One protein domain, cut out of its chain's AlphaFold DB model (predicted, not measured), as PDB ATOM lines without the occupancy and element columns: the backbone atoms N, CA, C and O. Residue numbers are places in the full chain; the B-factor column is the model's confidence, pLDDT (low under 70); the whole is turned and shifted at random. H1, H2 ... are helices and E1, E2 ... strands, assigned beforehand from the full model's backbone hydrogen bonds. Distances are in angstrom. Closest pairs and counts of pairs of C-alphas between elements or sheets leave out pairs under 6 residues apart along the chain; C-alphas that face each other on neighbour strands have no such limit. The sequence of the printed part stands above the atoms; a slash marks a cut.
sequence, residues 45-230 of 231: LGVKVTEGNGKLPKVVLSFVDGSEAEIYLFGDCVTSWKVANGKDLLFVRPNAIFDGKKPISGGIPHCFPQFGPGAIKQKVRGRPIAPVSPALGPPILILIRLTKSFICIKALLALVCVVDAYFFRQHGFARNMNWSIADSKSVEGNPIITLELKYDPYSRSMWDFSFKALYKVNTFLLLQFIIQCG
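Overview. This is residues 45 to 230 of the 231 residues of an uncharacterized protein of Coptis chinensis (UniProt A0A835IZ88). With little regular structure, the model is a loose sandwich: two antiparallel sheets partly face to face, E5 E6 E7 E8 and E1 E2 E3 E4, the latter a meander, each strand beside the one before. Long loops and H1 lie outside both sheets. The 186 printed residues, 72 in named elements, run E1 E2 E3 E4 H1 E5 E6 H2 E7 E8, mixed in class; compact, radius of gyration of the C-alphas 16.6 A, spans 49 by 35 by 32 A.

Along the chain. E5 is 180 to 187, E6 190 to 198 (26.3 A), E7 211 to 217, E8 224 to 229, ending at (32.084, -2.002, 5.614). E1, 47 to 51, begins at (29.055, 24.040, -6.488); E2 is 57 to 62, E3 68 to 72, E4 77 to 82. H1 is 148 to 161, H2 201 to 206.

Arrangement. E6 and E7 pair through N 195 and O 215, 2.8 A. Between sheets, the closest C-alphas of E2 and E6 are Leu 61 and Pro 191, 6.4 A. O i to N i+4: H1 5 of 10 within range, H2 1 of 2.

Size, cuts and confidence. The printed part has no cut. Links E4 to H1 and H1 to E5 are long. pLDDT is under 70 at 45, 113 to 170, 220 to 230.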
ATOM      1  N   LEU A  45      34.283  27.465  -6.261       56.78
ATOM      2  CA  LEU A  45      33.793  27.944  -7.553       56.78
ATOM      3  C   LEU A  45      33.111  26.767  -8.281       56.78
ATOM      4  O   LEU A  45      33.764  25.776  -8.608       56.78
ATOM      5  N   GLY A  46      31.790  26.853  -8.469       75.06
ATOM      6  CA  GLY A  46      31.015  25.914  -9.286       75.06
ATOM      7  C   GLY A  46      30.095  24.930  -8.553       75.06
ATOM      8  O   GLY A  46      29.384  24.209  -9.240       75.06
ATOM      9  N   VAL A  47      30.036  24.886  -7.213       87.56
ATOM     10  CA  VAL A  47      29.055  24.040  -6.488       87.56
ATOM     11  C   VAL A  47      27.964  24.907  -5.864       87.56
ATOM     12  O   VAL A  47      28.254  25.782  -5.055       87.56
ATOM     13  N   LYS A  48      26.693  24.653  -6.195       90.69
ATOM     14  CA  LYS A  48      25.544  25.358  -5.603       90.69
ATOM     15  C   LYS A  48      24.500  24.374  -5.097       90.69
ATOM     16  O   LYS A  48      23.969  23.582  -5.868       90.69
ATOM     17  N   VAL A  49      24.163  24.452  -3.813       91.88
ATOM     18  CA  VAL A  49      23.014  23.724  -3.260       91.88
ATOM     19  C   VAL A  49      21.776  24.597  -3.428       91.88
ATOM     20  O   VAL A  49      21.762  25.749  -3.006       91.88
ATOM     21  N   THR A  50      20.753  24.065  -4.085       93.19
ATOM     22  CA  THR A  50      19.508  24.776  -4.396       93.19
ATOM     23  C   THR A  50      18.309  23.870  -4.161       93.19
ATOM     24  O   THR A  50      18.437  22.648  -4.066       93.19
ATOM     25  N   GLU A  51      17.126  24.462  -4.055       92.69
ATOM     26  CA  GLU A  51      15.880  23.705  -4.018       92.69
ATOM     27  C   GLU A  51      15.462  23.343  -5.452       92.69
ATOM     28  O   GLU A  51      15.374  24.201  -6.332       92.69
ATOM     29  N   GLY A  52      15.281  22.050  -5.704       88.88
ATOM     30  CA  GLY A  52      14.844  21.504  -6.983       88.88
ATOM     31  C   GLY A  52      13.345  21.231  -7.028       88.88
ATOM     32  O   GLY A  52      12.549  21.727  -6.228       88.88
ATOM     33  N   ASN A  53      12.949  20.380  -7.971       88.00
ATOM     34  CA  ASN A  53      11.561  19.971  -8.123       88.00
ATOM     35  C   ASN A  53      11.058  19.292  -6.841       88.00
ATOM     36  O   ASN A  53      11.784  18.546  -6.183       88.00
ATOM     37  N   GLY A  54       9.799  19.564  -6.482       87.56
ATOM     38  CA  GLY A  54       9.162  18.968  -5.304       87.56
ATOM     39  C   GLY A  54       9.793  19.357  -3.965       87.56
ATOM     40  O   GLY A  54       9.633  18.634  -2.984       87.56
ATOM     41  N   LYS A  55      10.488  20.502  -3.917       89.69
ATOM     42  CA  LYS A  55      11.199  21.013  -2.736       89.69
ATOM     43  C   LYS A  55      12.336  20.114  -2.250       89.69
ATOM     44  O   LYS A  55      12.728  20.164  -1.085       89.69
ATOM     45  N   LEU A  56      12.851  19.253  -3.127       90.94
ATOM     46  CA  LEU A  56      13.978  18.395  -2.794       90.94
ATOM     47  C   LEU A  56      15.293  19.158  -2.959       90.94
ATOM     48  O   LEU A  56      15.472  19.854  -3.960       90.94
ATOM     49  N   PRO A  57      16.241  19.006  -2.022       93.75
ATOM     50  CA  PRO A  57      17.546  19.628  -2.154       93.75
ATOM     51  C   PRO A  57      18.322  18.991  -3.312       93.75
ATOM     52  O   PRO A  57      18.457  17.762  -3.400       93.75
ATOM     53  N   LYS A  58      18.852  19.843  -4.189       93.88
ATOM     54  CA  LYS A  58      19.711  19.461  -5.307       93.88
ATOM     55  C   LYS A  58      21.023  20.232  -5.283       93.88
ATOM     56  O   LYS A  58      21.098  21.369  -4.824       93.88
ATOM     57  N   VAL A  59      22.057  19.611  -5.818       93.06
ATOM     58  CA  VAL A  59      23.366  20.200  -6.051       93.06
ATOM     59  C   VAL A  59      23.498  20.451  -7.544       93.06
ATOM     60  O   VAL A  59      23.300  19.546  -8.352       93.06
ATOM     61  N   VAL A  60      23.819  21.687  -7.899       92.31
ATOM     62  CA  VAL A  60      24.153  22.103  -9.256       92.31
ATOM     63  C   VAL A  60      25.661  22.286  -9.322       92.31
ATOM     64  O   VAL A  60      26.238  23.010  -8.506       92.31
ATOM     65  N   LEU A  61      26.286  21.598 -10.270       90.31
ATOM     66  CA  LEU A  61      27.704  21.703 -10.577       90.31
ATOM     67  C   LEU A  61      27.857  22.455 -11.894       90.31
ATOM     68  O   LEU A  61      27.285  22.030 -12.894       90.31
ATOM     69  N   SER A  62      28.637  23.528 -11.896       89.69
ATOM     70  CA  SER A  62      29.007  24.280 -13.097       89.69
ATOM     71  C   SER A  62      30.497  24.089 -13.358       89.69
ATOM     72  O   SER A  62      31.318  24.360 -12.482       89.69
ATOM     73  N   PHE A  63      30.840  23.603 -14.547       86.50
ATOM     74  CA  PHE A  63      32.212  23.298 -14.952       86.50
ATOM     75  C   PHE A  63      32.788  24.406 -15.842       86.50
ATOM     76  O   PHE A  63      32.045  25.144 -16.492       86.50
ATOM     77  N   VAL A  64      34.120  24.523 -15.906       85.50
ATOM     78  CA  VAL A  64      34.780  25.575 -16.715       85.50
ATOM     79  C   VAL A  64      34.611  25.368 -18.215       85.50
ATOM     80  O   VAL A  64      34.693  26.322 -18.979       85.50
ATOM     81  N   ASP A  65      34.349  24.130 -18.641       82.12
ATOM     82  CA  ASP A  65      34.055  23.801 -20.035       82.12
ATOM     83  C   ASP A  65      32.650  24.262 -20.465       82.12
ATOM     84  O   ASP A  65      32.289  24.093 -21.624       82.12
ATOM     85  N   GLY A  66      31.863  24.846 -19.552       83.88
ATOM     86  CA  GLY A  66      30.477  25.252 -19.778       83.88
ATOM     87  C   GLY A  66      29.468  24.113 -19.610       83.88
ATOM     88  O   GLY A  66      28.281  24.316 -19.851       83.88
ATOM     89  N   SER A  67      29.910  22.915 -19.214       86.38
ATOM     90  CA  SER A  67      29.004  21.831 -18.839       86.38
ATOM     91  C   SER A  67      28.372  22.105 -17.474       86.38
ATOM     92  O   SER A  67      28.960  22.756 -16.607       86.38
ATOM     93  N   GLU A  68      27.197  21.531 -17.242       89.56
ATOM     94  CA  GLU A  68      26.490  21.601 -15.966       89.56
ATOM     95  C   GLU A  68      25.913  20.239 -15.582       89.56
ATOM     96  O   GLU A  68      25.462  19.475 -16.436       89.56
ATOM     97  N   ALA A  69      25.889  19.934 -14.286       90.25
ATOM     98  CA  ALA A  69      25.269  18.722 -13.764       90.25
ATOM     99  C   ALA A  69      24.315  19.028 -12.612       90.25
ATOM    100  O   ALA A  69      24.624  19.832 -11.735       90.25
ATOM    101  N   GLU A  70      23.178  18.335 -12.584       92.06
ATOM    102  CA  GLU A  70      22.189  18.442 -11.509       92.06
ATOM    103  C   GLU A  70      22.039  17.111 -10.776       92.06
ATOM    104  O   GLU A  70      21.706  16.082 -11.374       92.06
ATOM    105  N   ILE A  71      22.243  17.139  -9.461       92.69
ATOM    106  CA  ILE A  71      22.286  15.953  -8.606       92.69
ATOM    107  C   ILE A  71      21.320  16.147  -7.443       92.69
ATOM    108  O   ILE A  71      21.473  17.076  -6.657       92.69
ATOM    109  N   TYR A  72      20.327  15.276  -7.300       93.56
ATOM    110  CA  TYR A  72      19.417  15.312  -6.155       93.56
ATOM    111  C   TYR A  72      20.013  14.537  -4.986       93.56
ATOM    112  O   TYR A  72      20.410  13.386  -5.152       93.56
ATOM    113  N   LEU A  73      20.019  15.132  -3.787       92.19
ATOM    114  CA  LEU A  73      20.525  14.451  -2.585       92.19
ATOM    115  C   LEU A  73      19.662  13.242  -2.206       92.19
ATOM    116  O   LEU A  73      20.155  12.271  -1.632       92.19
ATOM    117  N   PHE A  74      18.373  13.274  -2.550       91.94
ATOM    118  CA  PHE A  74      17.521  12.099  -2.431       91.94
ATOM    119  C   PHE A  74      17.924  11.052  -3.473       91.94
ATOM    120  O   PHE A  74      17.770  11.246  -4.680       91.94
ATOM    121  N   GLY A  75      18.435   9.930  -2.981       87.69
ATOM    122  CA  GLY A  75      18.903   8.812  -3.780       87.69
ATOM    123  C   GLY A  75      20.198   9.060  -4.543       87.69
ATOM    124  O   GLY A  75      20.536   8.193  -5.346       87.69
ATOM    125  N   ASP A  76      20.867  10.202  -4.316       89.69
ATOM    126  CA  ASP A  76      22.071  10.646  -5.035       89.69
ATOM    127  C   ASP A  76      21.940  10.436  -6.552       89.69
ATOM    128  O   ASP A  76      22.733   9.783  -7.232       89.69
ATOM    129  N   CYS A  77      20.819  10.927  -7.074       89.12
ATOM    130  CA  CYS A  77      20.448  10.719  -8.461       89.12
ATOM    131  C   CYS A  77      20.942  11.893  -9.302       89.12
ATOM    132  O   CYS A  77      20.465  13.024  -9.151       89.12
ATOM    133  N   VAL A  78      21.865  11.617 -10.225       90.06
ATOM    134  CA  VAL A  78      22.258  12.583 -11.259       90.06
ATOM    135  C   VAL A  78      21.128  12.644 -12.279       90.06
ATOM    136  O   VAL A  78      20.872  11.675 -12.990       90.06
ATOM    137  N   THR A  79      20.422  13.765 -12.315       89.38
ATOM    138  CA  THR A  79      19.203  13.936 -13.120       89.38
ATOM    139  C   THR A  79      19.454  14.635 -14.443       89.38
ATOM    140  O   THR A  79      18.787  14.316 -15.418       89.38
ATOM    141  N   SER A  80      20.430  15.535 -14.502       88.69
ATOM    142  CA  SER A  80      20.778  16.264 -15.719       88.69
ATOM    143  C   SER A  80      22.290  16.318 -15.852       88.69
ATOM    144  O   SER A  80      23.001  16.478 -14.856       88.69
ATOM    145  N   TRP A  81      22.771  16.158 -17.081       89.06
ATOM    146  CA  TRP A  81      24.155  16.413 -17.444       89.06
ATOM    147  C   TRP A  81      24.174  17.144 -18.781       89.06
ATOM    148  O   TRP A  81      24.155  16.528 -19.851       89.06
ATOM    149  N   LYS A  82      24.215  18.470 -18.712       88.19
ATOM    150  CA  LYS A  82      24.289  19.343 -19.877       88.19
ATOM    151  C   LYS A  82      25.740  19.504 -20.274       88.19
ATOM    152  O   LYS A  82      26.576  19.909 -19.475       88.19
ATOM    153  N   VAL A  83      26.050  19.166 -21.516       86.19
ATOM    154  CA  VAL A  83      27.343  19.510 -22.114       86.19
ATOM    155  C   VAL A  83      27.329  20.964 -22.592       86.19
ATOM    156  O   VAL A  83      26.263  21.530 -22.814       86.19
ATOM    157  N   ALA A  84      28.510  21.543 -22.808       84.25
ATOM    158  CA  ALA A  84      28.705  22.935 -23.239       84.25
ATOM    159  C   ALA A  84      27.855  23.389 -24.444       84.25
ATOM    160  O   ALA A  84      27.546  24.565 -24.591       84.25
ATOM    161  N   ASN A  85      27.450  22.458 -25.315       83.62
ATOM    162  CA  ASN A  85      26.576  22.737 -26.460       83.62
ATOM    163  C   ASN A  85      25.075  22.827 -26.097       83.62
ATOM    164  O   ASN A  85      24.234  22.881 -26.991       83.62
ATOM    165  N   GLY A  86      24.729  22.784 -24.807       81.38
ATOM    166  CA  GLY A  86      23.364  22.857 -24.284       81.38
ATOM    167  C   GLY A  86      22.575  21.544 -24.332       81.38
ATOM    168  O   GLY A  86      21.462  21.489 -23.811       81.38
ATOM    169  N   LYS A  87      23.118  20.472 -24.924       84.81
ATOM    170  CA  LYS A  87      22.446  19.169 -24.981       84.81
ATOM    171  C   LYS A  87      22.517  18.471 -23.623       84.81
ATOM    172  O   LYS A  87      23.606  18.250 -23.095       84.81
ATOM    173  N   ASP A  88      21.369  18.049 -23.101       85.75
ATOM    174  CA  ASP A  88      21.324  17.156 -21.941       85.75
ATOM    175  C   ASP A  88      21.594  15.710 -22.378       85.75
ATOM    176  O   ASP A  88      20.992  15.202 -23.330       85.75
ATOM    177  N   LEU A  89      22.540  15.057 -21.708       84.06
ATOM    178  CA  LEU A  89      22.886  13.660 -21.949       84.06
ATOM    179  C   LEU A  89      22.013  12.693 -21.148       84.06
ATOM    180  O   LEU A  89      21.991  11.502 -21.461       84.06
ATOM    181  N   LEU A  90      21.330  13.177 -20.109       83.19
ATOM    182  CA  LEU A  90      20.504  12.355 -19.240       83.19
ATOM    183  C   LEU A  90      19.028  12.618 -19.506       83.19
ATOM    184  O   LEU A  90      18.591  13.742 -19.726       83.19
ATOM    185  N   PHE A  91      18.246  11.543 -19.477       83.69
ATOM    186  CA  PHE A  91      16.803  11.623 -19.627       83.69
ATOM    187  C   PHE A  91      16.120  11.341 -18.293       83.69
ATOM    188  O   PHE A  91      16.304  10.279 -17.689       83.69
ATOM    189  N   VAL A  92      15.290  12.283 -17.859       82.06
ATOM    190  CA  VAL A  92      14.347  12.111 -16.753       82.06
ATOM    191  C   VAL A  92      12.947  12.069 -17.328       82.06
ATOM    192  O   VAL A  92      12.615  12.835 -18.232       82.06
ATOM    193  N   ARG A  93      12.108  11.164 -16.817       84.31
ATOM    194  CA  ARG A  93      10.729  11.077 -17.291       84.31
ATOM    195  C   ARG A  93       9.991  12.396 -17.008       84.31
ATOM    196  O   ARG A  93      10.082  12.893 -15.887       84.31
ATOM    197  N   PRO A  94       9.175  12.911 -17.945       84.38
ATOM    198  CA  PRO A  94       8.387  14.126 -17.722       84.38
ATOM    199  C   PRO A  94       7.412  14.023 -16.538       84.38
ATOM    200  O   PRO A  94       7.102  15.018 -15.896       84.38
ATOM    201  N   ASN A  95       6.946  12.810 -16.230       84.00
ATOM    202  CA  ASN A  95       6.058  12.509 -15.107       84.00
ATOM    203  C   ASN A  95       6.805  11.984 -13.865       84.00
ATOM    204  O   ASN A  95       6.200  11.324 -13.016       84.00
ATOM    205  N   ALA A  96       8.118  12.218 -13.765       85.19
ATOM    206  CA  ALA A  96       8.887  11.838 -12.589       85.19
ATOM    207  C   ALA A  96       8.364  12.570 -11.341       85.19
ATOM    208  O   ALA A  96       8.139  13.779 -11.345       85.19
ATOM    209  N   ILE A  97       8.181  11.815 -10.258       87.19
ATOM    210  CA  ILE A  97       7.712  12.332  -8.972       87.19
ATOM    211  C   ILE A  97       8.932  12.635  -8.098       87.19
ATOM    212  O   ILE A  97       9.740  11.747  -7.835       87.19
ATOM    213  N   PHE A  98       9.030  13.875  -7.622       90.38
ATOM    214  CA  PHE A  98      10.102  14.364  -6.750       90.38
ATOM    215  C   PHE A  98       9.574  14.557  -5.322       90.38
ATOM    216  O   PHE A  98       9.502  15.668  -4.821       90.38
ATOM    217  N   ASP A  99       9.125  13.481  -4.674       88.75
ATOM    218  CA  ASP A  99       8.470  13.552  -3.355       88.75
ATOM    219  C   ASP A  99       9.355  13.097  -2.182       88.75
ATOM    220  O   ASP A  99       8.905  13.108  -1.035       88.75
ATOM    221  N   GLY A 100      10.580  12.637  -2.463       85.94
ATOM    222  CA  GLY A 100      11.493  12.071  -1.464       85.94
ATOM    223  C   GLY A 100      10.992  10.765  -0.833       85.94
ATOM    224  O   GLY A 100      11.504  10.330   0.194       85.94
ATOM    225  N   LYS A 101       9.961  10.136  -1.409       84.88
ATOM    226  CA  LYS A 101       9.389   8.860  -0.943       84.88
ATOM    227  C   LYS A 101       9.622   7.749  -1.953       84.88
ATOM    228  O   LYS A 101       9.757   6.581  -1.570       84.88
ATOM    229  N   LYS A 102       9.620   8.093  -3.241       85.00
ATOM    230  CA  LYS A 102       9.869   7.177  -4.354       85.00
ATOM    231  C   LYS A 102      11.145   7.573  -5.092       85.00
ATOM    232  O   LYS A 102      11.399   8.765  -5.232       85.00
ATOM    233  N   PRO A 103      11.913   6.593  -5.601       84.81
ATOM    234  CA  PRO A 103      13.097   6.888  -6.394       84.81
ATOM    235  C   PRO A 103      12.723   7.690  -7.642       84.81
ATOM    236  O   PRO A 103      11.703   7.420  -8.289       84.81
ATOM    237  N   ILE A 104      13.568   8.662  -7.982       86.25
ATOM    238  CA  ILE A 104      13.388   9.518  -9.154       86.25
ATOM    239  C   ILE A 104      13.454   8.649 -10.417       86.25
ATOM    240  O   ILE A 104      14.323   7.788 -10.565       86.25
ATOM    241  N   SER A 105      12.495   8.848 -11.323       85.81
ATOM    242  CA  SER A 105      12.368   8.049 -12.544       85.81
ATOM    243  C   SER A 105      13.178   8.649 -13.693       85.81
ATOM    244  O   SER A 105      12.672   9.467 -14.460       85.81
ATOM    245  N   GLY A 106      14.428   8.209 -13.819       82.50
ATOM    246  CA  GLY A 106      15.362   8.596 -14.880       82.50
ATOM    247  C   GLY A 106      16.723   8.997 -14.320       82.50
ATOM    248  O   GLY A 106      17.012   8.711 -13.159       82.50
ATOM    249  N   GLY A 107      17.552   9.636 -15.144       84.94
ATOM    250  CA  GLY A 107      18.913  10.003 -14.756       84.94
ATOM    251  C   GLY A 107      19.788   8.782 -14.458       84.94
ATOM    252  O   GLY A 107      19.716   7.766 -15.153       84.94
ATOM    253  N   ILE A 108      20.610   8.875 -13.411       84.62
ATOM    254  CA  ILE A 108      21.502   7.807 -12.943       84.62
ATOM    255  C   ILE A 108      21.091   7.388 -11.521       84.62
ATOM    256  O   ILE A 108      21.609   7.939 -10.551       84.62
ATOM    257  N   PRO A 109      20.159   6.429 -11.369       82.88
ATOM    258  CA  PRO A 109      19.761   5.926 -10.059       82.88
ATOM    259  C   PRO A 109      20.749   4.884  -9.514       82.88
ATOM    260  O   PRO A 109      21.217   4.000 -10.238       82.88
ATOM    261  N   HIS A 110      20.984   4.915  -8.201       80.69
ATOM    262  CA  HIS A 110      21.842   3.942  -7.521       80.69
ATOM    263  C   HIS A 110      21.147   2.606  -7.242       80.69
ATOM    264  O   HIS A 110      20.067   2.552  -6.647       80.69
ATOM    265  N   CYS A 111      21.806   1.510  -7.623       78.69
ATOM    266  CA  CYS A 111      21.381   0.140  -7.331       78.69
ATOM    267  C   CYS A 111      22.303  -0.465  -6.264       78.69
ATOM    268  O   CYS A 111      23.345  -1.022  -6.596       78.69
ATOM    269  N   PHE A 112      21.954  -0.329  -4.985       78.00
ATOM    270  CA  PHE A 112      22.765  -0.844  -3.876       78.00
ATOM    271  C   PHE A 112      21.890  -1.150  -2.653       78.00
ATOM    272  O   PHE A 112      20.969  -0.376  -2.364       78.00
ATOM    273  N   PRO A 113      22.136  -2.252  -1.919       69.38
ATOM    274  CA  PRO A 113      23.182  -3.273  -2.114       69.38
ATOM    275  C   PRO A 113      22.769  -4.437  -3.032       69.38
ATOM    276  O   PRO A 113      23.480  -5.427  -3.143       69.38
ATOM    277  N   GLN A 114      21.626  -4.325  -3.709       69.25
ATOM    278  CA  GLN A 114      21.102  -5.357  -4.599       69.25
ATOM    279  C   GLN A 114      20.824  -4.764  -5.977       69.25
ATOM    280  O   GLN A 114      20.319  -3.647  -6.074       69.25
ATOM    281  N   PHE A 115      21.085  -5.526  -7.036       69.06
ATOM    282  CA  PHE A 115      20.607  -5.234  -8.384       69.06
ATOM    283  C   PHE A 115      19.394  -6.117  -8.701       69.06
ATOM    284  O   PHE A 115      19.408  -7.306  -8.403       69.06
ATOM    285  N   GLY A 116      18.341  -5.543  -9.286       64.44
ATOM    286  CA  GLY A 116      17.149  -6.292  -9.678       64.44
ATOM    287  C   GLY A 116      16.311  -6.808  -8.494       64.44
ATOM    288  O   GLY A 116      16.459  -6.327  -7.356       64.44
ATOM    289  N   PRO A 117      15.366  -7.727  -8.755       65.06
ATOM    290  CA  PRO A 117      14.585  -8.386  -7.716       65.06
ATOM    291  C   PRO A 117      15.476  -9.322  -6.896       65.06
ATOM    292  O   PRO A 117      16.399  -9.935  -7.417       65.06
ATOM    293  N   GLY A 118      15.193  -9.448  -5.603       63.50
ATOM    294  CA  GLY A 118      16.004 -10.279  -4.716       63.50
ATOM    295  C   GLY A 118      15.549 -10.220  -3.264       63.50
ATOM    296  O   GLY A 118      14.485  -9.672  -2.956       63.50
ATOM    297  N   ALA A 119      16.349 -10.826  -2.385       64.31
ATOM    298  CA  ALA A 119      16.003 -11.080  -0.989       64.31
ATOM    299  C   ALA A 119      15.765  -9.803  -0.168       64.31
ATOM    300  O   ALA A 119      14.941  -9.813   0.748       64.31
ATOM    301  N   ILE A 120      16.423  -8.692  -0.516       65.81
ATOM    302  CA  ILE A 120      16.233  -7.413   0.170       65.81
ATOM    303  C   ILE A 120      14.923  -6.790  -0.309       65.81
ATOM    304  O   ILE A 120      14.852  -6.088  -1.321       65.81
ATOM    305  N   LYS A 121      13.856  -7.056   0.447       62.06
ATOM    306  CA  LYS A 121      12.545  -6.443   0.238       62.06
ATOM    307  C   LYS A 121      12.484  -5.118   0.986       62.06
ATOM    308  O   LYS A 121      12.502  -5.073   2.212       62.06
ATOM    309  N   GLN A 122      12.367  -4.021   0.246       58.59
ATOM    310  CA  GLN A 122      12.186  -2.701   0.848       58.59
ATOM    311  C   GLN A 122      10.816  -2.607   1.529       58.59
ATOM    312  O   GLN A 122       9.807  -2.958   0.915       58.59
ATOM    313  N   LYS A 123      10.764  -2.071   2.757       52.25
ATOM    314  CA  LYS A 123       9.533  -1.955   3.558       52.25
ATOM    315  C   LYS A 123       8.407  -1.305   2.749       52.25
ATOM    316  O   LYS A 123       8.478  -0.124   2.420       52.25
ATOM    317  N   VAL A 124       7.364  -2.057   2.407       49.28
ATOM    318  CA  VAL A 124       6.102  -1.490   1.913       49.28
ATOM    319  C   VAL A 124       5.312  -1.095   3.155       49.28
ATOM    320  O   VAL A 124       5.168  -1.912   4.064       49.28
ATOM    321  N   ARG A 125       4.849   0.160   3.243       40.81
ATOM    322  CA  ARG A 125       4.019   0.628   4.368       40.81
ATOM    323  C   ARG A 125       2.871  -0.381   4.572       40.81
ATOM    324  O   ARG A 125       2.071  -0.563   3.663       40.81
ATOM    325  N   GLY A 126       2.852  -1.070   5.720       42.50
ATOM    326  CA  GLY A 126       1.816  -2.048   6.085       42.50
ATOM    327  C   GLY A 126       2.130  -3.540   5.884       42.50
ATOM    328  O   GLY A 126       1.242  -4.346   6.135       42.50
ATOM    329  N   ARG A 127       3.343  -3.955   5.470       43.69
ATOM    330  CA  ARG A 127       3.734  -5.384   5.465       43.69
ATOM    331  C   ARG A 127       4.955  -5.675   6.350       43.69
ATOM    332  O   ARG A 127       5.889  -4.868   6.343       43.69
ATOM    333  N   PRO A 128       4.965  -6.800   7.094       39.56
ATOM    334  CA  PRO A 128       6.116  -7.207   7.891       39.56
ATOM    335  C   PRO A 128       7.337  -7.469   7.000       39.56
ATOM    336  O   PRO A 128       7.217  -7.922   5.858       39.56
ATOM    337  N   ILE A 129       8.512  -7.128   7.528       50.91
ATOM    338  CA  ILE A 129       9.806  -7.354   6.883       50.91
ATOM    339  C   ILE A 129      10.055  -8.865   6.917       50.91
ATOM    340  O   ILE A 129      10.027  -9.465   7.989       50.91
ATOM    341  N   ALA A 130      10.258  -9.490   5.756       46.31
ATOM    342  CA  ALA A 130      10.743 -10.865   5.727       46.31
ATOM    343  C   ALA A 130      12.225 -10.855   6.141       46.31
ATOM    344  O   ALA A 130      12.961 -10.014   5.616       46.31
ATOM    345  N   PRO A 131      12.672 -11.739   7.052       43.41
ATOM    346  CA  PRO A 131      14.078 -11.821   7.426       43.41
ATOM    347  C   PRO A 131      14.916 -12.099   6.174       43.41
ATOM    348  O   PRO A 131      14.654 -13.048   5.434       43.41
ATOM    349  N   VAL A 132      15.891 -11.232   5.903       48.56
ATOM    350  CA  VAL A 132      16.838 -11.420   4.804       48.56
ATOM    351  C   VAL A 132      17.854 -12.463   5.263       48.56
ATOM    352  O   VAL A 132      18.481 -12.290   6.305       48.56
ATOM    353  N   SER A 133      18.001 -13.563   4.520       37.84
ATOM    354  CA  SER A 133      19.024 -14.571   4.819       37.84
ATOM    355  C   SER A 133      20.426 -13.938   4.823       37.84
ATOM    356  O   SER A 133      20.717 -13.127   3.941       37.84
ATOM    357  N   PRO A 134      21.333 -14.361   5.725       44.47
ATOM    358  CA  PRO A 134      22.705 -13.842   5.854       44.47
ATOM    359  C   PRO A 134      23.638 -14.196   4.671       44.47
ATOM    360  O   PRO A 134      24.855 -14.158   4.799       44.47
ATOM    361  N   ALA A 135      23.089 -14.559   3.510       40.44
ATOM    362  CA  ALA A 135      23.828 -15.098   2.370       40.44
ATOM    363  C   ALA A 135      24.397 -14.031   1.411       40.44
ATOM    364  O   ALA A 135      25.075 -14.390   0.448       40.44
ATOM    365  N   LEU A 136      24.162 -12.733   1.644       46.19
ATOM    366  CA  LEU A 136      24.982 -11.702   1.002       46.19
ATOM    367  C   LEU A 136      26.307 -11.640   1.769       46.19
ATOM    368  O   LEU A 136      26.354 -11.097   2.869       46.19
ATOM    369  N   GLY A 137      27.351 -12.247   1.201       44.59
ATOM    370  CA  GLY A 137      28.715 -12.201   1.736       44.59
ATOM    371  C   GLY A 137      29.244 -10.768   1.922       44.59
ATOM    372  O   GLY A 137      28.568  -9.801   1.555       44.59
ATOM    373  N   PRO A 138      30.453 -10.606   2.494       39.56
ATOM    374  CA  PRO A 138      31.004  -9.290   2.788       39.56
ATOM    375  C   PRO A 138      31.033  -8.429   1.516       39.56
ATOM    376  O   PRO A 138      31.371  -8.924   0.436       39.56
ATOM    377  N   PRO A 139      30.650  -7.151   1.611       46.19
ATOM    378  CA  PRO A 139      30.541  -6.290   0.447       46.19
ATOM    379  C   PRO A 139      31.909  -6.080  -0.193       46.19
ATOM    380  O   PRO A 139      32.895  -5.734   0.454       46.19
ATOM    381  N   ILE A 140      31.937  -6.305  -1.500       39.53
ATOM    382  CA  ILE A 140      33.096  -6.106  -2.360       39.53
ATOM    383  C   ILE A 140      33.228  -4.600  -2.628       39.53
ATOM    384  O   ILE A 140      32.229  -3.905  -2.825       39.53
ATOM    385  N   LEU A 141      34.458  -4.082  -2.667       37.34
ATOM    386  CA  LEU A 141      34.733  -2.742  -3.183       37.34
ATOM    387  C   LEU A 141      34.404  -2.715  -4.686       37.34
ATOM    388  O   LEU A 141      35.211  -3.139  -5.509       37.34
ATOM    389  N   ILE A 142      33.211  -2.248  -5.055       43.75
ATOM    390  CA  ILE A 142      32.802  -2.149  -6.461       43.75
ATOM    391  C   ILE A 142      33.146  -0.753  -6.989       43.75
ATOM    392  O   ILE A 142      32.354   0.179  -6.875       43.75
ATOM    393  N   LEU A 143      34.317  -0.617  -7.615       37.12
ATOM    394  CA  LEU A 143      34.696   0.600  -8.334       37.12
ATOM    395  C   LEU A 143      34.048   0.614  -9.731       37.12
ATOM    396  O   LEU A 143      34.605   0.081 -10.688       37.12
ATOM    397  N   ILE A 144      32.873   1.233  -9.873       45.78
ATOM    398  CA  ILE A 144      32.218   1.394 -11.184       45.78
ATOM    399  C   ILE A 144      32.678   2.697 -11.838       45.78
ATOM    400  O   ILE A 144      32.036   3.722 -11.658       45.78
ATOM    401  N   ARG A 145      33.753   2.660 -12.631       39.34
ATOM    402  CA  ARG A 145      34.229   3.825 -13.394       39.34
ATOM    403  C   ARG A 145      33.415   4.000 -14.680       39.34
ATOM    404  O   ARG A 145      33.422   3.126 -15.540       39.34
ATOM    405  N   LEU A 146      32.746   5.139 -14.844       46.56
ATOM    406  CA  LEU A 146      32.031   5.494 -16.077       46.56
ATOM    407  C   LEU A 146      32.731   6.682 -16.720       46.56
ATOM    408  O   LEU A 146      32.967   7.666 -16.041       46.56
ATOM    409  N   THR A 147      33.101   6.610 -17.996       44.81
ATOM    410  CA  THR A 147      33.646   7.777 -18.713       44.81
ATOM    411  C   THR A 147      32.617   8.301 -19.710       44.81
ATOM    412  O   THR A 147      31.750   7.546 -20.160       44.81
ATOM    413  N   LYS A 148      32.723   9.587 -20.084       41.75
ATOM    414  CA  LYS A 148      31.856  10.253 -21.078       41.75
ATOM    415  C   LYS A 148      31.643   9.419 -22.359       41.75
ATOM    416  O   LYS A 148      30.520   9.348 -22.851       41.75
ATOM    417  N   SER A 149      32.665   8.707 -22.846       40.56
ATOM    418  CA  SER A 149      32.572   7.852 -24.045       40.56
ATOM    419  C   SER A 149      31.686   6.610 -23.866       40.56
ATOM    420  O   SER A 149      31.123   6.111 -24.836       40.56
ATOM    421  N   PHE A 150      31.502   6.131 -22.632       41.16
ATOM    422  CA  PHE A 150      30.633   4.992 -22.316       41.16
ATOM    423  C   PHE A 150      29.189   5.391 -21.989       41.16
ATOM    424  O   PHE A 150      28.358   4.500 -21.831       41.16
ATOM    425  N   ILE A 151      28.836   6.683 -21.935       44.59
ATOM    426  CA  ILE A 151      27.434   7.123 -21.760       44.59
ATOM    427  C   ILE A 151      26.561   6.597 -22.915       44.59
ATOM    428  O   ILE A 151      25.436   6.158 -22.688       44.59
ATOM    429  N   CYS A 152      27.119   6.507 -24.128       36.81
ATOM    430  CA  CYS A 152      26.442   5.924 -25.290       36.81
ATOM    431  C   CYS A 152      26.189   4.405 -25.139       36.81
ATOM    432  O   CYS A 152      25.180   3.889 -25.605       36.81
ATOM    433  N   ILE A 153      27.060   3.685 -24.421       36.59
ATOM    434  CA  ILE A 153      26.923   2.237 -24.173       36.59
ATOM    435  C   ILE A 153      26.083   1.968 -22.913       36.59
ATOM    436  O   ILE A 153      25.355   0.980 -22.844       36.59
ATOM    437  N   LYS A 154      26.075   2.881 -21.934       35.19
ATOM    438  CA  LYS A 154      25.123   2.836 -20.818       35.19
ATOM    439  C   LYS A 154      23.702   3.177 -21.235       35.19
ATOM    440  O   LYS A 154      22.795   2.664 -20.594       35.19
ATOM    441  N   ALA A 155      23.489   3.926 -22.315       35.88
ATOM    442  CA  ALA A 155      22.175   3.992 -22.949       35.88
ATOM    443  C   ALA A 155      21.713   2.599 -23.420       35.88
ATOM    444  O   ALA A 155      20.534   2.289 -23.309       35.88
ATOM    445  N   LEU A 156      22.636   1.722 -23.836       32.41
ATOM    446  CA  LEU A 156      22.332   0.350 -24.254       32.41
ATOM    447  C   LEU A 156      22.078  -0.600 -23.067       32.41
ATOM    448  O   LEU A 156      21.166  -1.420 -23.128       32.41
ATOM    449  N   LEU A 157      22.802  -0.448 -21.950       31.11
ATOM    450  CA  LEU A 157      22.511  -1.204 -20.719       31.11
ATOM    451  C   LEU A 157      21.274  -0.661 -19.971       31.11
ATOM    452  O   LEU A 157      20.569  -1.413 -19.306       31.11
ATOM    453  N   ALA A 158      20.975   0.634 -20.112       34.41
ATOM    454  CA  ALA A 158      19.732   1.245 -19.652       34.41
ATOM    455  C   ALA A 158      18.543   0.884 -20.555       34.41
ATOM    456  O   ALA A 158      17.426   0.832 -20.053       34.41
ATOM    457  N   LEU A 159      18.760   0.554 -21.836       27.72
ATOM    458  CA  LEU A 159      17.703   0.060 -22.726       27.72
ATOM    459  C   LEU A 159      17.127  -1.278 -22.234       27.72
ATOM    460  O   LEU A 159      15.928  -1.504 -22.355       27.72
ATOM    461  N   VAL A 160      17.944  -2.113 -21.582       28.75
ATOM    462  CA  VAL A 160      17.476  -3.337 -20.907       28.75
ATOM    463  C   VAL A 160      16.688  -3.013 -19.624       28.75
ATOM    464  O   VAL A 160      15.775  -3.743 -19.258       28.75
ATOM    465  N   CYS A 161      16.958  -1.879 -18.970       29.25
ATOM    466  CA  CYS A 161      16.247  -1.445 -17.759       29.25
ATOM    467  C   CYS A 161      14.946  -0.662 -18.024       29.25
ATOM    468  O   CYS A 161      14.166  -0.454 -17.095       29.25
ATOM    469  N   VAL A 162      14.697  -0.191 -19.252       31.11
ATOM    470  CA  VAL A 162      13.495   0.606 -19.570       31.11
ATOM    471  C   VAL A 162      12.247  -0.266 -19.752       31.11
ATOM    472  O   VAL A 162      11.137   0.249 -19.612       31.11
ATOM    473  N   VAL A 163      12.398  -1.575 -19.975       25.72
ATOM    474  CA  VAL A 163      11.258  -2.451 -20.293       25.72
ATOM    475  C   VAL A 163      10.510  -2.964 -19.051       25.72
ATOM    476  O   VAL A 163       9.304  -3.159 -19.135       25.72
ATOM    477  N   ASP A 164      11.127  -3.030 -17.865       29.00
ATOM    478  CA  ASP A 164      10.475  -3.597 -16.664       29.00
ATOM    479  C   ASP A 164      10.318  -2.608 -15.495       29.00
ATOM    480  O   ASP A 164      10.503  -2.923 -14.321       29.00
ATOM    481  N   ALA A 165       9.882  -1.383 -15.797       33.59
ATOM    482  CA  ALA A 165       9.442  -0.423 -14.777       33.59
ATOM    483  C   ALA A 165       8.023  -0.710 -14.225       33.59
ATOM    484  O   ALA A 165       7.390   0.186 -13.658       33.59
ATOM    485  N   TYR A 166       7.513  -1.938 -14.364       30.28
ATOM    486  CA  TYR A 166       6.276  -2.376 -13.718       30.28
ATOM    487  C   TYR A 166       6.568  -2.907 -12.306       30.28
ATOM    488  O   TYR A 166       6.879  -4.065 -12.063       30.28
ATOM    489  N   PHE A 167       6.407  -2.005 -11.341       34.19
ATOM    490  CA  PHE A 167       5.799  -2.317 -10.047       34.19
ATOM    491  C   PHE A 167       6.465  -3.368  -9.138       34.19
ATOM    492  O   PHE A 167       5.764  -4.079  -8.434       34.19
ATOM    493  N   PHE A 168       7.793  -3.409  -9.005       32.34
ATOM    494  CA  PHE A 168       8.417  -3.996  -7.807       32.34
ATOM    495  C   PHE A 168       9.635  -3.188  -7.354       32.34
ATOM    496  O   PHE A 168      10.401  -2.659  -8.155       32.34
ATOM    497  N   ARG A 169       9.809  -3.070  -6.031       51.28
ATOM    498  CA  ARG A 169      10.958  -2.425  -5.368       51.28
ATOM    499  C   ARG A 169      12.203  -3.304  -5.531       51.28
ATOM    500  O   ARG A 169      12.624  -3.988  -4.609       51.28
ATOM    501  N   GLN A 170      12.710  -3.335  -6.754       64.06
ATOM    502  CA  GLN A 170      13.932  -3.999  -7.194       64.06
ATOM    503  C   GLN A 170      15.100  -3.002  -7.042       64.06
ATOM    504  O   GLN A 170      14.851  -1.802  -6.946       64.06
ATOM    505  N   HIS A 171      16.360  -3.435  -7.021       70.31
ATOM    506  CA  HIS A 171      17.556  -2.561  -6.994       70.31
ATOM    507  C   HIS A 171      17.987  -1.943  -5.640       70.31
ATOM    508  O   HIS A 171      18.650  -0.903  -5.609       70.31
ATOM    509  N   GLY A 172      17.652  -2.577  -4.512       74.31
ATOM    510  CA  GLY A 172      18.157  -2.160  -3.196       74.31
ATOM    511  C   GLY A 172      17.571  -0.834  -2.700       74.31
ATOM    512  O   GLY A 172      16.500  -0.412  -3.137       74.31
ATOM    513  N   PHE A 173      18.235  -0.188  -1.737       82.50
ATOM    514  CA  PHE A 173      17.693   0.959  -1.001       82.50
ATOM    515  C   PHE A 173      18.439   2.282  -1.143       82.50
ATOM    516  O   PHE A 173      17.847   3.303  -0.808       82.50
ATOM    517  N   ALA A 174      19.654   2.302  -1.691       85.81
ATOM    518  CA  ALA A 174      20.457   3.523  -1.821       85.81
ATOM    519  C   ALA A 174      19.722   4.687  -2.515       85.81
ATOM    520  O   ALA A 174      19.753   5.815  -2.032       85.81
ATOM    521  N   ARG A 175      18.984   4.398  -3.595       85.31
ATOM    522  CA  ARG A 175      18.168   5.376  -4.343       85.31
ATOM    523  C   ARG A 175      16.933   5.916  -3.606       85.31
ATOM    524  O   ARG A 175      16.231   6.764  -4.143       85.31
ATOM    525  N   ASN A 176      16.636   5.385  -2.420       86.56
ATOM    526  CA  ASN A 176      15.482   5.766  -1.597       86.56
ATOM    527  C   ASN A 176      15.895   6.438  -0.282       86.56
ATOM    528  O   ASN A 176      15.052   6.614   0.597       86.56
ATOM    529  N   MET A 177      17.179   6.744  -0.113       88.50
ATOM    530  CA  MET A 177      17.725   7.369   1.088       88.50
ATOM    531  C   MET A 177      18.285   8.745   0.750       88.50
ATOM    532  O   MET A 177      18.678   8.992  -0.387       88.50
ATOM    533  N   ASN A 178      18.332   9.635   1.739       90.62
ATOM    534  CA  ASN A 178      19.014  10.914   1.584       90.62
ATOM    535  C   ASN A 178      20.516  10.727   1.762       90.62
ATOM    536  O   ASN A 178      20.964  10.117   2.731       90.62
ATOM    537  N   TRP A 179      21.269  11.293   0.830       92.62
ATOM    538  CA  TRP A 179      22.719  11.362   0.868       92.62
ATOM    539  C   TRP A 179      23.158  12.717   1.410       92.62
ATOM    540  O   TRP A 179      22.482  13.731   1.221       92.62
ATOM    541  N   SER A 180      24.306  12.741   2.079       90.38
ATOM    542  CA  SER A 180      24.928  13.963   2.594       90.38
ATOM    543  C   SER A 180      26.180  14.311   1.801       90.38
ATOM    544  O   SER A 180      26.905  13.423   1.366       90.38
ATOM    545  N   ILE A 181      26.478  15.598   1.642       90.69
ATOM    546  CA  ILE A 181      27.746  16.045   1.051       90.69
ATOM    547  C   ILE A 181      28.855  15.814   2.079       90.69
ATOM    548  O   ILE A 181      28.828  16.407   3.153       90.69
ATOM    549  N   ALA A 182      29.808  14.940   1.762       88.81
ATOM    550  CA  ALA A 182      30.962  14.654   2.613       88.81
ATOM    551  C   ALA A 182      32.169  15.533   2.284       88.81
ATOM    552  O   ALA A 182      32.922  15.893   3.183       88.81
ATOM    553  N   ASP A 183      32.371  15.857   1.007       86.94
ATOM    554  CA  ASP A 183      33.479  16.700   0.558       86.94
ATOM    555  C   ASP A 183      33.094  17.450  -0.720       86.94
ATOM    556  O   ASP A 183      32.362  16.928  -1.565       86.94
ATOM    557  N   SER A 184      33.609  18.664  -0.880       86.69
ATOM    558  CA  SER A 184      33.458  19.460  -2.096       86.69
ATOM    559  C   SER A 184      34.755  20.201  -2.372       86.69
ATOM    560  O   SER A 184      35.210  20.997  -1.553       86.69
ATOM    561  N   LYS A 185      35.340  19.947  -3.538       85.50
ATOM    562  CA  LYS A 185      36.609  20.517  -3.987       85.50
ATOM    563  C   LYS A 185      36.429  21.115  -5.371       85.50
ATOM    564  O   LYS A 185      35.509  20.739  -6.087       85.50
ATOM    565  N   SER A 186      37.314  22.020  -5.758       82.56
ATOM    566  CA  SER A 186      37.438  22.458  -7.145       82.56
ATOM    567  C   SER A 186      38.875  22.207  -7.580       82.56
ATOM    568  O   SER A 186      39.803  22.603  -6.882       82.56
ATOM    569  N   VAL A 187      39.064  21.471  -8.672       80.69
ATOM    570  CA  VAL A 187      40.385  21.168  -9.235       80.69
ATOM    571  C   VAL A 187      40.430  21.789 -10.619       80.69
ATOM    572  O   VAL A 187      39.589  21.465 -11.455       80.69
ATOM    573  N   GLU A 188      41.373  22.708 -10.842       78.50
ATOM    574  CA  GLU A 188      41.503  23.444 -12.113       78.50
ATOM    575  C   GLU A 188      40.189  24.146 -12.522       78.50
ATOM    576  O   GLU A 188      39.782  24.137 -13.681       78.50
ATOM    577  N   GLY A 189      39.469  24.697 -11.537       74.88
ATOM    578  CA  GLY A 189      38.168  25.346 -11.724       74.88
ATOM    579  C   GLY A 189      36.985  24.389 -11.909       74.88
ATOM    580  O   GLY A 189      35.842  24.837 -11.949       74.88
ATOM    581  N   ASN A 190      37.217  23.076 -11.982       83.06
ATOM    582  CA  ASN A 190      36.149  22.094 -12.097       83.06
ATOM    583  C   ASN A 190      35.695  21.569 -10.730       83.06
ATOM    584  O   ASN A 190      36.513  20.997  -9.999       83.06
ATOM    585  N   PRO A 191      34.395  21.661 -10.394       87.19
ATOM    586  CA  PRO A 191      33.885  21.128  -9.143       87.19
ATOM    587  C   PRO A 191      33.950  19.595  -9.095       87.19
ATOM    588  O   PRO A 191      33.597  18.881 -10.031       87.19
ATOM    589  N   ILE A 192      34.367  19.081  -7.945       87.31
ATOM    590  CA  ILE A 192      34.365  17.672  -7.577       87.31
ATOM    591  C   ILE A 192      33.615  17.562  -6.258       87.31
ATOM    592  O   ILE A 192      34.029  18.152  -5.260       87.31
ATOM    593  N   ILE A 193      32.542  16.777  -6.227       89.38
ATOM    594  CA  ILE A 193      31.791  16.529  -4.991       89.38
ATOM    595  C   ILE A 193      31.887  15.065  -4.601       89.38
ATOM    596  O   ILE A 193      31.956  14.187  -5.459       89.38
ATOM    597  N   THR A 194      31.875  14.805  -3.301       89.25
ATOM    598  CA  THR A 194      31.739  13.463  -2.744       89.25
ATOM    599  C   THR A 194      30.503  13.430  -1.867       89.25
ATOM    600  O   THR A 194      30.415  14.150  -0.873       89.25
ATOM    601  N   LEU A 195      29.548  12.593  -2.246       89.12
ATOM    602  CA  LEU A 195      28.329  12.316  -1.507       89.12
ATOM    603  C   LEU A 195      28.525  11.049  -0.676       89.12
ATOM    604  O   LEU A 195      29.241  10.132  -1.068       89.12
ATOM    605  N   GLU A 196      27.924  11.017   0.501       90.69
ATOM    606  CA  GLU A 196      28.039   9.934   1.467       90.69
ATOM    607  C   GLU A 196      26.656   9.420   1.849       90.69
ATOM    608  O   GLU A 196      25.746  10.195   2.152       90.69
ATOM    609  N   LEU A 197      26.544   8.096   1.893       89.50
ATOM    610  CA  LEU A 197      25.451   7.371   2.514       89.50
ATOM    611  C   LEU A 197      26.019   6.500   3.632       89.50
ATOM    612  O   LEU A 197      26.785   5.565   3.389       89.50
ATOM    613  N   LYS A 198      25.620   6.797   4.864       87.62
ATOM    614  CA  LYS A 198      25.908   5.964   6.035       87.62
ATOM    615  C   LYS A 198      24.712   5.082   6.356       87.62
ATOM    616  O   LYS A 198      23.570   5.450   6.085       87.62
ATOM    617  N   TYR A 199      24.991   3.927   6.951       80.75
ATOM    618  CA  TYR A 199      23.943   3.094   7.521       80.75
ATOM    619  C   TYR A 199      23.158   3.871   8.591       80.75
ATOM    620  O   TYR A 199      23.729   4.619   9.385       80.75
ATOM    621  N   ASP A 200      21.850   3.663   8.635       82.25
ATOM    622  CA  ASP A 200      20.947   4.186   9.656       82.25
ATOM    623  C   ASP A 200      20.084   3.031  10.222       82.25
ATOM    624  O   ASP A 200      20.159   1.894   9.734       82.25
ATOM    625  N   PRO A 201      19.270   3.253  11.272       83.19
ATOM    626  CA  PRO A 201      18.394   2.204  11.801       83.19
ATOM    627  C   PRO A 201      17.435   1.616  10.751       83.19
ATOM    628  O   PRO A 201      17.064   0.443  10.832       83.19
ATOM    629  N   TYR A 202      17.046   2.402   9.743       79.00
ATOM    630  CA  TYR A 202      16.179   1.951   8.660       79.00
ATOM    631  C   TYR A 202      16.920   1.010   7.699       79.00
ATOM    632  O   TYR A 202      16.401  -0.067   7.395       79.00
ATOM    633  N   SER A 203      18.140   1.339   7.274       77.81
ATOM    634  CA  SER A 203      18.968   0.480   6.432       77.81
ATOM    635  C   SER A 203      19.367  -0.792   7.164       77.81
ATOM    636  O   SER A 203      19.283  -1.857   6.562       77.81
ATOM    637  N   ARG A 204      19.693  -0.715   8.465       78.50
ATOM    638  CA  ARG A 204      19.989  -1.891   9.301       78.50
ATOM    639  C   ARG A 204      18.814  -2.859   9.393       78.50
ATOM    640  O   ARG A 204      19.010  -4.065   9.333       78.50
ATOM    641  N   SER A 205      17.581  -2.344   9.440       76.44
ATOM    642  CA  SER A 205      16.382  -3.197   9.422       76.44
ATOM    643  C   SER A 205      16.187  -3.973   8.111       76.44
ATOM    644  O   SER A 205      15.449  -4.956   8.085       76.44
ATOM    645  N   MET A 206      16.817  -3.528   7.016       73.25
ATOM    646  CA  MET A 206      16.759  -4.178   5.701       73.25
ATOM    647  C   MET A 206      18.013  -4.997   5.388       73.25
ATOM    648  O   MET A 206      17.930  -5.994   4.676       73.25
ATOM    649  N   TRP A 207      19.172  -4.547   5.858       74.75
ATOM    650  CA  TRP A 207      20.473  -5.156   5.635       74.75
ATOM    651  C   TRP A 207      21.347  -4.870   6.855       74.75
ATOM    652  O   TRP A 207      21.809  -3.742   7.044       74.75
ATOM    653  N   ASP A 208      21.527  -5.884   7.701       77.31
ATOM    654  CA  ASP A 208      22.187  -5.772   9.006       77.31
ATOM    655  C   ASP A 208      23.716  -5.739   8.878       77.31
ATOM    656  O   ASP A 208      24.439  -6.626   9.320       77.31
ATOM    657  N   PHE A 209      24.210  -4.714   8.188       73.81
ATOM    658  CA  PHE A 209      25.630  -4.450   8.023       73.81
ATOM    659  C   PHE A 209      25.911  -2.969   8.250       73.81
ATOM    660  O   PHE A 209      25.212  -2.086   7.745       73.81
ATOM    661  N   SER A 210      26.993  -2.688   8.974       76.25
ATOM    662  CA  SER A 210      27.577  -1.351   9.017       76.25
ATOM    663  C   SER A 210      28.252  -1.062   7.675       76.25
ATOM    664  O   SER A 210      29.226  -1.724   7.313       76.25
ATOM    665  N   PHE A 211      27.751  -0.066   6.943       81.19
ATOM    666  CA  PHE A 211      28.340   0.392   5.686       81.19
ATOM    667  C   PHE A 211      28.437   1.922   5.599       81.19
ATOM    668  O   PHE A 211      27.607   2.666   6.121       81.19
ATOM    669  N   LYS A 212      29.443   2.387   4.870       81.56
ATOM    670  CA  LYS A 212      29.613   3.770   4.440       81.56
ATOM    671  C   LYS A 212      29.886   3.749   2.944       81.56
ATOM    672  O   LYS A 212      30.931   3.269   2.514       81.56
ATOM    673  N   ALA A 213      28.930   4.223   2.157       83.31
ATOM    674  CA  ALA A 213      29.081   4.381   0.721       83.31
ATOM    675  C   ALA A 213      29.466   5.829   0.409       83.31
ATOM    676  O   ALA A 213      28.833   6.763   0.892       83.31
ATOM    677  N   LEU A 214      30.514   6.006  -0.384       83.38
ATOM    678  CA  LEU A 214      30.974   7.284  -0.900       83.38
ATOM    679  C   LEU A 214      30.814   7.281  -2.413       83.38
ATOM    680  O   LEU A 214      31.237   6.342  -3.086       83.38
ATOM    681  N   TYR A 215      30.241   8.348  -2.940       83.44
ATOM    682  CA  TYR A 215      30.060   8.561  -4.357       83.44
ATOM    683  C   TYR A 215      30.697   9.875  -4.768       83.44
ATOM    684  O   TYR A 215      30.263  10.954  -4.372       83.44
ATOM    685  N   LYS A 216      31.759   9.779  -5.559       84.50
ATOM    686  CA  LYS A 216      32.481  10.938  -6.071       84.50
ATOM    687  C   LYS A 216      32.026  11.246  -7.492       84.50
ATOM    688  O   LYS A 216      32.072  10.366  -8.351       84.50
ATOM    689  N   VAL A 217      31.638  12.498  -7.728       83.88
ATOM    690  CA  VAL A 217      31.264  13.042  -9.039       83.88
ATOM    691  C   VAL A 217      32.302  14.071  -9.462       83.88
ATOM    692  O   VAL A 217      32.683  14.938  -8.675       83.88
ATOM    693  N   ASN A 218      32.762  13.980 -10.708       80.81
ATOM    694  CA  ASN A 218      33.715  14.920 -11.292       80.81
ATOM    695  C   ASN A 218      33.335  15.313 -12.727       80.81
ATOM    696  O   ASN A 218      32.428  14.733 -13.321       80.81
ATOM    697  N   THR A 219      34.110  16.232 -13.305       70.00
ATOM    698  CA  THR A 219      33.996  16.795 -14.665       70.00
ATOM    699  C   THR A 219      33.828  15.778 -15.788       70.00
ATOM    700  O   THR A 219      33.245  16.081 -16.827       70.00
ATOM    701  N   PHE A 220      34.363  14.568 -15.626       61.03
ATOM    702  CA  PHE A 220      34.359  13.526 -16.655       61.03
ATOM    703  C   PHE A 220      33.222  12.516 -16.474       61.03
ATOM    704  O   PHE A 220      33.238  11.468 -17.123       61.03
ATOM    705  N   LEU A 221      32.262  12.818 -15.588       59.47
ATOM    706  CA  LEU A 221      31.281  11.863 -15.076       59.47
ATOM    707  C   LEU A 221      31.964  10.565 -14.603       59.47
ATOM    708  O   LEU A 221      31.371   9.492 -14.677       59.47
ATOM    709  N   LEU A 222      33.218  10.649 -14.130       54.19
ATOM    710  CA  LEU A 222      33.877   9.533 -13.464       54.19
ATOM    711  C   LEU A 222      33.210   9.375 -12.117       54.19
ATOM    712  O   LEU A 222      33.571  10.008 -11.128       54.19
ATOM    713  N   LEU A 223      32.209   8.517 -12.134       58.78
ATOM    714  CA  LEU A 223      31.531   8.064 -10.951       58.78
ATOM    715  C   LEU A 223      32.479   7.094 -10.253       58.78
ATOM    716  O   LEU A 223      32.933   6.122 -10.849       58.78
ATOM    717  N   GLN A 224      32.863   7.403  -9.023       57.47
ATOM    718  CA  GLN A 224      33.619   6.485  -8.182       57.47
ATOM    719  C   GLN A 224      32.753   6.162  -6.975       57.47
ATOM    720  O   GLN A 224      32.533   7.013  -6.118       57.47
ATOM    721  N   PHE A 225      32.249   4.930  -6.950       60.91
ATOM    722  CA  PHE A 225      31.504   4.377  -5.830       60.91
ATOM    723  C   PHE A 225      32.465   3.573  -4.956       60.91
ATOM    724  O   PHE A 225      33.143   2.671  -5.444       60.91
ATOM    725  N   ILE A 226      32.576   3.931  -3.683       62.22
ATOM    726  CA  ILE A 226      33.418   3.248  -2.702       62.22
ATOM    727  C   ILE A 226      32.506   2.820  -1.566       62.22
ATOM    728  O   ILE A 226      31.869   3.660  -0.945       62.22
ATOM    729  N   ILE A 227      32.455   1.524  -1.278       65.44
ATOM    730  CA  ILE A 227      31.730   0.994  -0.124       65.44
ATOM    731  C   ILE A 227      32.773   0.553   0.896       65.44
ATOM    732  O   ILE A 227      33.627  -0.277   0.595       65.44
ATOM    733  N   GLN A 228      32.705   1.116   2.096       58.84
ATOM    734  CA  GLN A 228      33.469   0.677   3.256       58.84
ATOM    735  C   GLN A 228      32.523  -0.035   4.215       58.84
ATOM    736  O   GLN A 228      31.465   0.507   4.540       58.84
ATOM    737  N   CYS A 229      32.893  -1.222   4.682       57.88
ATOM    738  CA  CYS A 229      32.084  -2.002   5.614       57.88
ATOM    739  C   CYS A 229      32.914  -2.520   6.776       57.88
ATOM    740  O   CYS A 229      34.111  -2.737   6.623       57.88
ATOM    741  N   GLY A 230      32.249  -2.728   7.915       48.66
ATOM    742  CA  GLY A 230      32.898  -3.197   9.142       48.66
ATOM    743  C   GLY A 230      33.597  -2.077   9.914       48.66
ATOM    744  O   GLY A 230      34.815  -2.095  10.049       48.66
TER     745      GLY A 230